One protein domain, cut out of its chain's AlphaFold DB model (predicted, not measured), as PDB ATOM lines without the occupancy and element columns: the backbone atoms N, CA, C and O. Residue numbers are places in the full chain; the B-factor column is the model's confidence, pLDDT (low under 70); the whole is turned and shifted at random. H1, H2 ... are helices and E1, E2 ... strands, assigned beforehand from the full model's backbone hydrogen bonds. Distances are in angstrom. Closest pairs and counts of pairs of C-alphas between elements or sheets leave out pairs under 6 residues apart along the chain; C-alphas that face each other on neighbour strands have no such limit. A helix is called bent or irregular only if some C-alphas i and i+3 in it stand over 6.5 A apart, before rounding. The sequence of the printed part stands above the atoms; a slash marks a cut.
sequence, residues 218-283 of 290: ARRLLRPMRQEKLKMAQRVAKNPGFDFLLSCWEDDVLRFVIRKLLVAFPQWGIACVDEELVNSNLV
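AT A GLANCE: This is residues 218 to 283 of the 290 residues of the protein "Methyl-accepting chemotaxis protein" of Nostoc flagelliforme CCNUN1 (UniProt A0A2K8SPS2). Three helices, H1, H2 and H3, stand in a triangle, the two longer ones, H1 and H3, side by side; the small strand hairpin E1 E2 lies on the side away from H1, with E1 beside H3 and E2 beside H2. The short end helix H4 lies beyond the hairpin. The 66 printed residues run H1 H2 H3 E1 E2 H4, mostly helix, with E1 and E2 antiparallel. The whole is compact, with a radius of gyration of the C-alphas of 11.2 A and spans of 34 by 26 by 17 A.

IN THESE COORDINATES: H1, residues 218 to 235, begins at C-alpha (175.397, -5.990, 289.510) and is 26.6 A long. It has a kink of 34 degrees near residue 225 and is only just irregular: C-alphas 221 and 224 are 7.0 A apart. H2 is residues 242 to 248, 9.8 A, and H3 residues 252 to 264, 18.9 A. E1 is residues 270 to 273, 9.7 A; E2 is residues 276 to 279, 10.0 A. H4, residues 280 to 283, 5.3 A, ends at C-alpha (149.860, -17.798, 271.075).

HOW THE PARTS SIT: H1 touches H3 with residues 227 to 234 alone, at a shallow tilt of 15 degrees, the same way; the closest C-alphas, of Gln 234 and Leu 261, are 6.8 A apart. H1 and H2 are close but not clearly touching, with C-alphas of Arg 226 and Cys 248 closest at 6.9 A. H2 and H3, a helical hairpin, only just touch, with 3 pairs of C-alphas within 8 A, the closest those of Cys 248 and Leu 254, 6.0 A. The closest C-alphas of H3 and E1, Leu 262 and Ala 271, are 6.4 A apart; those of H2 and E2, Leu 246 and Leu 277, 6.8 A. In the hairpin E1 E2, N 271 and O 278 are within hydrogen-bond range at 2.9 A, as are N 273 and O 276 at 3.0 A. Every O i to N i+4 pair is within range in H2, 12 of 14 in H1 and 7 of 9 in H3; H4 is too short for such a pair.

THE WHOLE: The C-alphas farthest apart, of Leu 221 and Val 283, are 34.5 A apart. The printed part has no cut and no long link. Its mean pLDDT is 88.0; residues 281 to 283 are under 70.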
ATOM      1  N   ALA A 218     175.903  -4.631 289.333       74.25
ATOM      2  CA  ALA A 218     175.397  -5.990 289.510       74.25
ATOM      3  C   ALA A 218     175.055  -6.658 288.165       74.25
ATOM      4  O   ALA A 218     175.486  -7.782 287.901       74.25
ATOM      5  N   ARG A 219     174.368  -5.947 287.252       73.12
ATOM      6  CA  ARG A 219     174.086  -6.450 285.892       73.12
ATOM      7  C   ARG A 219     175.363  -6.753 285.103       73.12
ATOM      8  O   ARG A 219     175.434  -7.781 284.432       73.12
ATOM      9  N   ARG A 220     176.381  -5.889 285.195       70.25
ATOM     10  CA  ARG A 220     177.668  -6.077 284.498       70.25
ATOM     11  C   ARG A 220     178.456  -7.271 285.026       70.25
ATOM     12  O   ARG A 220     179.008  -8.009 284.217       70.25
ATOM     13  N   LEU A 221     178.479  -7.495 286.339       77.31
ATOM     14  CA  LEU A 221     179.155  -8.655 286.936       77.31
ATOM     15  C   LEU A 221     178.512  -9.984 286.520       77.31
ATOM     16  O   LEU A 221     179.206 -10.987 286.382       77.31
ATOM     17  N   LEU A 222     177.203  -9.988 286.263       81.19
ATOM     18  CA  LEU A 222     176.477 -11.170 285.792       81.19
ATOM     19  C   LEU A 222     176.586 -11.392 284.275       81.19
ATOM     20  O   LEU A 222     176.216 -12.464 283.790       81.19
ATOM     21  N   ARG A 223     177.095 -10.418 283.508       86.38
ATOM     22  CA  ARG A 223     177.189 -10.507 282.043       86.38
ATOM     23  C   ARG A 223     178.043 -11.685 281.555       86.38
ATOM     24  O   ARG A 223     177.539 -12.399 280.689       86.38
ATOM     25  N   PRO A 224     179.254 -11.953 282.087       87.12
ATOM     26  CA  PRO A 224     180.059 -13.089 281.633       87.12
ATOM     27  C   PRO A 224     179.323 -14.423 281.800       87.12
ATOM     28  O   PRO A 224     179.242 -15.202 280.857       87.12
ATOM     29  N   MET A 225     178.682 -14.626 282.955       87.00
ATOM     30  CA  MET A 225     177.897 -15.831 283.257       87.00
ATOM     31  C   MET A 225     176.696 -15.993 282.316       87.00
ATOM     32  O   MET A 225     176.414 -17.084 281.820       87.00
ATOM     33  N   ARG A 226     175.983 -14.896 282.026       93.56
ATOM     34  CA  ARG A 226     174.857 -14.900 281.079       93.56
ATOM     35  C   ARG A 226     175.319 -15.221 279.658       93.56
ATOM     36  O   ARG A 226     174.683 -16.021 278.976       93.56
ATOM     37  N   GLN A 227     176.433 -14.636 279.227       92.50
ATOM     38  CA  GLN A 227     177.011 -14.879 277.911       92.50
ATOM     39  C   GLN A 227     177.489 -16.327 277.761       92.50
ATOM     40  O   GLN A 227     177.220 -16.951 276.739       92.50
ATOM     41  N   GLU A 228     178.133 -16.890 278.784       90.25
ATOM     42  CA  GLU A 228     178.541 -18.295 278.804       90.25
ATOM     43  C   GLU A 228     177.333 -19.234 278.709       90.25
ATOM     44  O   GLU A 228     177.319 -20.144 277.881       90.25
ATOM     45  N   LYS A 229     176.261 -18.964 279.465       92.75
ATOM     46  CA  LYS A 229     175.027 -19.757 279.387       92.75
ATOM     47  C   LYS A 229     174.348 -19.664 278.014       92.75
ATOM     48  O   LYS A 229     173.854 -20.678 277.528       92.75
ATOM     49  N   LEU A 230     174.352 -18.495 277.364       95.12
ATOM     50  CA  LEU A 230     173.869 -18.343 275.982       95.12
ATOM     51  C   LEU A 230     174.747 -19.109 274.979       95.12
ATOM     52  O   LEU A 230     174.208 -19.787 274.105       95.12
ATOM     53  N   LYS A 231     176.080 -19.066 275.129       92.06
ATOM     54  CA  LYS A 231     177.017 -19.858 274.307       92.06
ATOM     55  C   LYS A 231     176.768 -21.361 274.477       92.06
ATOM     56  O   LYS A 231     176.722 -22.088 273.490       92.06
ATOM     57  N   MET A 232     176.552 -21.828 275.706       91.50
ATOM     58  CA  MET A 232     176.202 -23.225 275.968       91.50
ATOM     59  C   MET A 232     174.855 -23.587 275.338       91.50
ATOM     60  O   MET A 232     174.768 -24.580 274.623       91.50
ATOM     61  N   ALA A 233     173.819 -22.764 275.517       92.38
ATOM     62  CA  ALA A 233     172.513 -22.983 274.894       92.38
ATOM     63  C   ALA A 233     172.603 -23.123 273.366       92.38
ATOM     64  O   ALA A 233     171.965 -24.004 272.792       92.38
ATOM     65  N   GLN A 234     173.446 -22.306 272.730       92.75
ATOM     66  CA  GLN A 234     173.749 -22.403 271.304       92.75
ATOM     67  C   GLN A 234     174.389 -23.745 270.936       92.75
ATOM     68  O   GLN A 234     173.921 -24.399 270.009       92.75
ATOM     69  N   ARG A 235     175.437 -24.167 271.658       89.88
ATOM     70  CA  ARG A 235     176.154 -25.421 271.367       89.88
ATOM     71  C   ARG A 235     175.271 -26.646 271.525       89.88
ATOM     72  O   ARG A 235     175.243 -27.502 270.651       89.88
ATOM     73  N   VAL A 236     174.526 -26.718 272.626       92.44
ATOM     74  CA  VAL A 236     173.664 -27.873 272.917       92.44
ATOM     75  C   VAL A 236     172.288 -27.750 272.240       92.44
ATOM     76  O   VAL A 236     171.425 -28.597 272.453       92.44
ATOM     77  N   ALA A 237     172.049 -26.683 271.462       90.69
ATOM     78  CA  ALA A 237     170.760 -26.335 270.847       90.69
ATOM     79  C   ALA A 237     169.564 -26.380 271.827       90.69
ATOM     80  O   ALA A 237     168.409 -26.578 271.432       90.69
ATOM     81  N   LYS A 238     169.833 -26.200 273.125       93.38
ATOM     82  CA  LYS A 238     168.857 -26.349 274.205       93.38
ATOM     83  C   LYS A 238     168.337 -24.983 274.621       93.38
ATOM     84  O   LYS A 238     169.124 -24.102 274.956       93.38
ATOM     85  N   ASN A 239     167.013 -24.845 274.671       93.81
ATOM     86  CA  ASN A 239     166.362 -23.618 275.115       93.81
ATOM     87  C   ASN A 239     166.804 -23.282 276.559       93.81
ATOM     88  O   ASN A 239     166.582 -24.093 277.464       93.81
ATOM     89  N   PRO A 240     167.424 -22.110 276.800       92.75
ATOM     90  CA  PRO A 240     167.885 -21.714 278.129       92.75
ATOM     91  C   PRO A 240     166.760 -21.221 279.056       92.75
ATOM     92  O   PRO A 240     167.029 -20.948 280.231       92.75
ATOM     93  N   GLY A 241     165.529 -21.126 278.544       93.31
ATOM     94  CA  GLY A 241     164.322 -20.691 279.244       93.31
ATOM     95  C   GLY A 241     163.967 -19.232 278.957       93.31
ATOM     96  O   GLY A 241     164.848 -18.374 278.879       93.31
ATOM     97  N   PHE A 242     162.668 -18.945 278.839       92.50
ATOM     98  CA  PHE A 242     162.152 -17.600 278.560       92.50
ATOM     99  C   PHE A 242     162.571 -16.583 279.632       92.50
ATOM    100  O   PHE A 242     163.139 -15.551 279.288       92.50
ATOM    101  N   ASP A 243     162.413 -16.908 280.920       91.38
ATOM    102  CA  ASP A 243     162.773 -16.007 282.030       91.38
ATOM    103  C   ASP A 243     164.255 -15.629 282.017       91.38
ATOM    104  O   ASP A 243     164.642 -14.492 282.292       91.38
ATOM    105  N   PHE A 244     165.110 -16.585 281.647       93.50
ATOM    106  CA  PHE A 244     166.533 -16.322 281.512       93.50
ATOM    107  C   PHE A 244     166.813 -15.370 280.347       93.50
ATOM    108  O   PHE A 244     167.558 -14.403 280.526       93.50
ATOM    109  N   LEU A 245     166.211 -15.614 279.179       94.38
ATOM    110  CA  LEU A 245     166.346 -14.724 278.027       94.38
ATOM    111  C   LEU A 245     165.832 -13.318 278.351       94.38
ATOM    112  O   LEU A 245     166.527 -12.352 278.050       94.38
ATOM    113  N   LEU A 246     164.701 -13.203 279.050       91.44
ATOM    114  CA  LEU A 246     164.140 -11.933 279.503       91.44
ATOM    115  C   LEU A 246     165.082 -11.209 280.479       91.44
ATOM    116  O   LEU A 246     165.350 -10.023 280.308       91.44
ATOM    117  N   SER A 247     165.688 -11.926 281.433       88.69
ATOM    118  CA  SER A 247     166.683 -11.346 282.354       88.69
ATOM    119  C   SER A 247     167.940 -10.819 281.642       88.69
ATOM    120  O   SER A 247     168.628  -9.920 282.136       88.69
ATOM    121  N   CYS A 248     168.252 -11.384 280.474       91.44
ATOM    122  CA  CYS A 248     169.338 -10.945 279.602       91.44
ATOM    123  C   CYS A 248     168.890  -9.846 278.630       91.44
ATOM    124  O   CYS A 248     169.728  -9.090 278.145       91.44
ATOM    125  N   TRP A 249     167.584  -9.727 278.381       91.19
ATOM    126  CA  TRP A 249     166.978  -8.752 277.481       91.19
ATOM    127  C   TRP A 249     167.033  -7.320 278.015       91.19
ATOM    128  O   TRP A 249     166.607  -6.411 277.324       91.19
ATOM    129  N   GLU A 250     167.558  -7.065 279.210       83.44
ATOM    130  CA  GLU A 250     167.890  -5.702 279.654       83.44
ATOM    131  C   GLU A 250     169.291  -5.245 279.203       83.44
ATOM    132  O   GLU A 250     169.618  -4.066 279.323       83.44
ATOM    133  N   ASP A 251     170.139  -6.156 278.712       84.38
ATOM    134  CA  ASP A 251     171.496  -5.845 278.255       84.38
ATOM    135  C   ASP A 251     171.543  -5.781 276.723       84.38
ATOM    136  O   ASP A 251     171.385  -6.796 276.042       84.38
ATOM    137  N   ASP A 252     171.797  -4.592 276.174       80.69
ATOM    138  CA  ASP A 252     171.816  -4.351 274.726       80.69
ATOM    139  C   ASP A 252     172.817  -5.233 273.965       80.69
ATOM    140  O   ASP A 252     172.584  -5.578 272.804       80.69
ATOM    141  N   VAL A 253     173.913  -5.645 274.613       82.75
ATOM    142  CA  VAL A 253     174.905  -6.544 274.009       82.75
ATOM    143  C   VAL A 253     174.339  -7.960 273.911       82.75
ATOM    144  O   VAL A 253     174.471  -8.619 272.879       82.75
ATOM    145  N   LEU A 254     173.662  -8.427 274.964       90.31
ATOM    146  CA  LEU A 254     173.059  -9.762 274.984       90.31
ATOM    147  C   LEU A 254     171.804  -9.840 274.107       90.31
ATOM    148  O   LEU A 254     171.581 -10.879 273.491       90.31
ATOM    149  N   ARG A 255     171.033  -8.752 273.967       92.19
ATOM    150  CA  ARG A 255     169.873  -8.675 273.055       92.19
ATOM    151  C   ARG A 255     170.224  -9.111 271.638       92.19
ATOM    152  O   ARG A 255     169.503  -9.907 271.040       92.19
ATOM    153  N   PHE A 256     171.345  -8.627 271.104       89.06
ATOM    154  CA  PHE A 256     171.793  -8.986 269.759       89.06
ATOM    155  C   PHE A 256     172.109 -10.483 269.629       89.06
ATOM    156  O   PHE A 256     171.706 -11.124 268.656       89.06
ATOM    157  N   VAL A 257     172.784 -11.050 270.633       92.50
ATOM    158  CA  VAL A 257     173.082 -12.489 270.691       92.50
ATOM    159  C   VAL A 257     171.785 -13.295 270.747       92.50
ATOM    160  O   VAL A 257     171.617 -14.238 269.980       92.50
ATOM    161  N   ILE A 258     170.836 -12.890 271.592       94.88
ATOM    162  CA  ILE A 258     169.545 -13.567 271.741       94.88
ATOM    163  C   ILE A 258     168.758 -13.533 270.428       94.88
ATOM    164  O   ILE A 258     168.274 -14.579 270.011       94.88
ATOM    165  N   ARG A 259     168.695 -12.398 269.714       93.69
ATOM    166  CA  ARG A 259     168.038 -12.334 268.389       93.69
ATOM    167  C   ARG A 259     168.623 -13.341 267.408       93.69
ATOM    168  O   ARG A 259     167.873 -14.063 266.758       93.69
ATOM    169  N   LYS A 260     169.954 -13.421 267.325       93.31
ATOM    170  CA  LYS A 260     170.628 -14.404 266.465       93.31
ATOM    171  C   LYS A 260     170.268 -15.837 266.848       93.31
ATOM    172  O   LYS A 260     170.024 -16.650 265.962       93.31
ATOM    173  N   LEU A 261     170.208 -16.137 268.145       94.56
ATOM    174  CA  LEU A 261     169.837 -17.464 268.627       94.56
ATOM    175  C   LEU A 261     168.383 -17.811 268.311       94.56
ATOM    176  O   LEU A 261     168.132 -18.909 267.835       94.56
ATOM    177  N   LEU A 262     167.436 -16.893 268.506       94.56
ATOM    178  CA  LEU A 262     166.023 -17.155 268.204       94.56
ATOM    179  C   LEU A 262     165.782 -17.395 266.706       94.56
ATOM    180  O   LEU A 262     164.967 -18.239 266.347       94.56
ATOM    181  N   VAL A 263     166.535 -16.718 265.830       93.25
ATOM    182  CA  VAL A 263     166.518 -16.990 264.381       93.25
ATOM    183  C   VAL A 263     167.133 -18.354 264.057       93.25
ATOM    184  O   VAL A 263     166.630 -19.063 263.190       93.25
ATOM    185  N   ALA A 264     168.216 -18.733 264.742       92.81
ATOM    186  CA  ALA A 264     168.886 -20.016 264.532       92.81
ATOM    187  C   ALA A 264     168.098 -21.213 265.096       92.81
ATOM    188  O   ALA A 264     168.217 -22.321 264.577       92.81
ATOM    189  N   PHE A 265     167.302 -20.993 266.144       93.88
ATOM    190  CA  PHE A 265     166.572 -22.032 266.869       93.88
ATOM    191  C   PHE A 265     165.071 -21.704 266.986       93.88
ATOM    192  O   PHE A 265     164.562 -21.532 268.099       93.88
ATOM    193  N   PRO A 266     164.326 -21.649 265.865       90.88
ATOM    194  CA  PRO A 266     162.892 -21.345 265.880       90.88
ATOM    195  C   PRO A 266     162.077 -22.358 266.701       90.88
ATOM    196  O   PRO A 266     161.040 -22.015 267.266       90.88
ATOM    197  N   GLN A 267     162.571 -23.593 266.846       91.88
ATOM    198  CA  GLN A 267     161.946 -24.641 267.657       91.88
ATOM    199  C   GLN A 267     161.883 -24.320 269.156       91.88
ATOM    200  O   GLN A 267     161.207 -25.022 269.903       91.88
ATOM    201  N   TRP A 268     162.592 -23.290 269.632       93.44
ATOM    202  CA  TRP A 268     162.484 -22.852 271.023       93.44
ATOM    203  C   TRP A 268     161.144 -22.175 271.327       93.44
ATOM    204  O   TRP A 268     160.809 -22.046 272.505       93.44
ATOM    205  N   GLY A 269     160.379 -21.787 270.298       91.44
ATOM    206  CA  GLY A 269     159.049 -21.200 270.450       91.44
ATOM    207  C   GLY A 269     159.067 -19.860 271.181       91.44
ATOM    208  O   GLY A 269     158.168 -19.548 271.958       91.44
ATOM    209  N   ILE A 270     160.127 -19.085 270.965       92.88
ATOM    210  CA  ILE A 270     160.298 -17.733 271.485       92.88
ATOM    211  C   ILE A 270     160.646 -16.850 270.290       92.88
ATOM    212  O   ILE A 270     161.525 -17.191 269.500       92.88
ATOM    213  N   ALA A 271     159.963 -15.719 270.162       91.50
ATOM    214  CA  ALA A 271     160.145 -14.768 269.078       91.50
ATOM    215  C   ALA A 271     160.477 -13.375 269.625       91.50
ATOM    216  O   ALA A 271     160.172 -13.049 270.771       91.50
ATOM    217  N   CYS A 272     161.111 -12.559 268.784       90.50
ATOM    218  CA  CYS A 272     161.303 -11.135 269.025       90.50
ATOM    219  C   CYS A 272     160.332 -10.374 268.119       90.50
ATOM    220  O   CYS A 272     160.491 -10.426 266.899       90.50
ATOM    221  N   VAL A 273     159.354  -9.686 268.704       87.75
ATOM    222  CA  VAL A 273     158.368  -8.860 267.990       87.75
ATOM    223  C   VAL A 273     158.471  -7.453 268.559       87.75
ATOM    224  O   VAL A 273     158.427  -7.300 269.771       87.75
ATOM    225  N   ASP A 274     158.692  -6.452 267.705       85.00
ATOM    226  CA  ASP A 274     158.732  -5.032 268.093       85.00
ATOM    227  C   ASP A 274     159.609  -4.719 269.321       85.00
ATOM    228  O   ASP A 274     159.224  -3.975 270.212       85.00
ATOM    229  N   GLU A 275     160.825  -5.282 269.355       84.75
ATOM    230  CA  GLU A 275     161.799  -5.130 270.456       84.75
ATOM    231  C   GLU A 275     161.424  -5.840 271.777       84.75
ATOM    232  O   GLU A 275     162.166  -5.751 272.761       84.75
ATOM    233  N   GLU A 276     160.359  -6.642 271.787       87.75
ATOM    234  CA  GLU A 276     159.910  -7.431 272.936       87.75
ATOM    235  C   GLU A 276     160.095  -8.940 272.723       87.75
ATOM    236  O   GLU A 276     160.008  -9.463 271.607       87.75
ATOM    237  N   LEU A 277     160.376  -9.657 273.817       91.38
ATOM    238  CA  LEU A 277     160.477 -11.116 273.816       91.38
ATOM    239  C   LEU A 277     159.088 -11.717 274.055       91.38
ATOM    240  O   LEU A 277     158.499 -11.498 275.111       91.38
ATOM    241  N   VAL A 278     158.593 -12.523 273.118       90.88
ATOM    242  CA  VAL A 278     157.270 -13.157 273.202       90.88
ATOM    243  C   VAL A 278     157.417 -14.672 273.133       90.88
ATOM    244  O   VAL A 278     158.189 -15.203 272.336       90.88
ATOM    245  N   ASN A 279     156.671 -15.390 273.969       87.38
ATOM    246  CA  ASN A 279     156.607 -16.847 273.919       87.38
ATOM    247  C   ASN A 279     155.561 -17.276 272.880       87.38
ATOM    248  O   ASN A 279     154.358 -17.187 273.123       87.38
ATOM    249  N   SER A 280     156.011 -17.724 271.708       76.56
ATOM    250  CA  SER A 280     155.131 -18.081 270.590       76.56
ATOM    251  C   SER A 280     154.388 -19.402 270.806       76.56
ATOM    252  O   SER A 280     153.386 -19.640 270.138       76.56
ATOM    253  N   ASN A 281     154.814 -20.236 271.763       67.00
ATOM    254  CA  ASN A 281     154.094 -21.463 272.124       67.00
ATOM    255  C   ASN A 281     152.787 -21.194 272.894       67.00
ATOM    256  O   ASN A 281     151.945 -22.080 272.974       67.00
ATOM    257  N   LEU A 282     152.602 -19.989 273.448       57.88
ATOM    258  CA  LEU A 282     151.374 -19.587 274.152       57.88
ATOM    259  C   LEU A 282     150.355 -18.878 273.244       57.88
ATOM    260  O   LEU A 282     149.233 -18.617 273.667       57.88
ATOM    261  N   VAL A 283     150.717 -18.570 271.995       52.31
ATOM    262  CA  VAL A 283     149.860 -17.798 271.075       52.31
ATOM    263  C   VAL A 283     148.895 -18.702 270.281       52.31
ATOM    264  O   VAL A 283     147.976 -18.202 269.640       52.31
TER     265      VAL A 283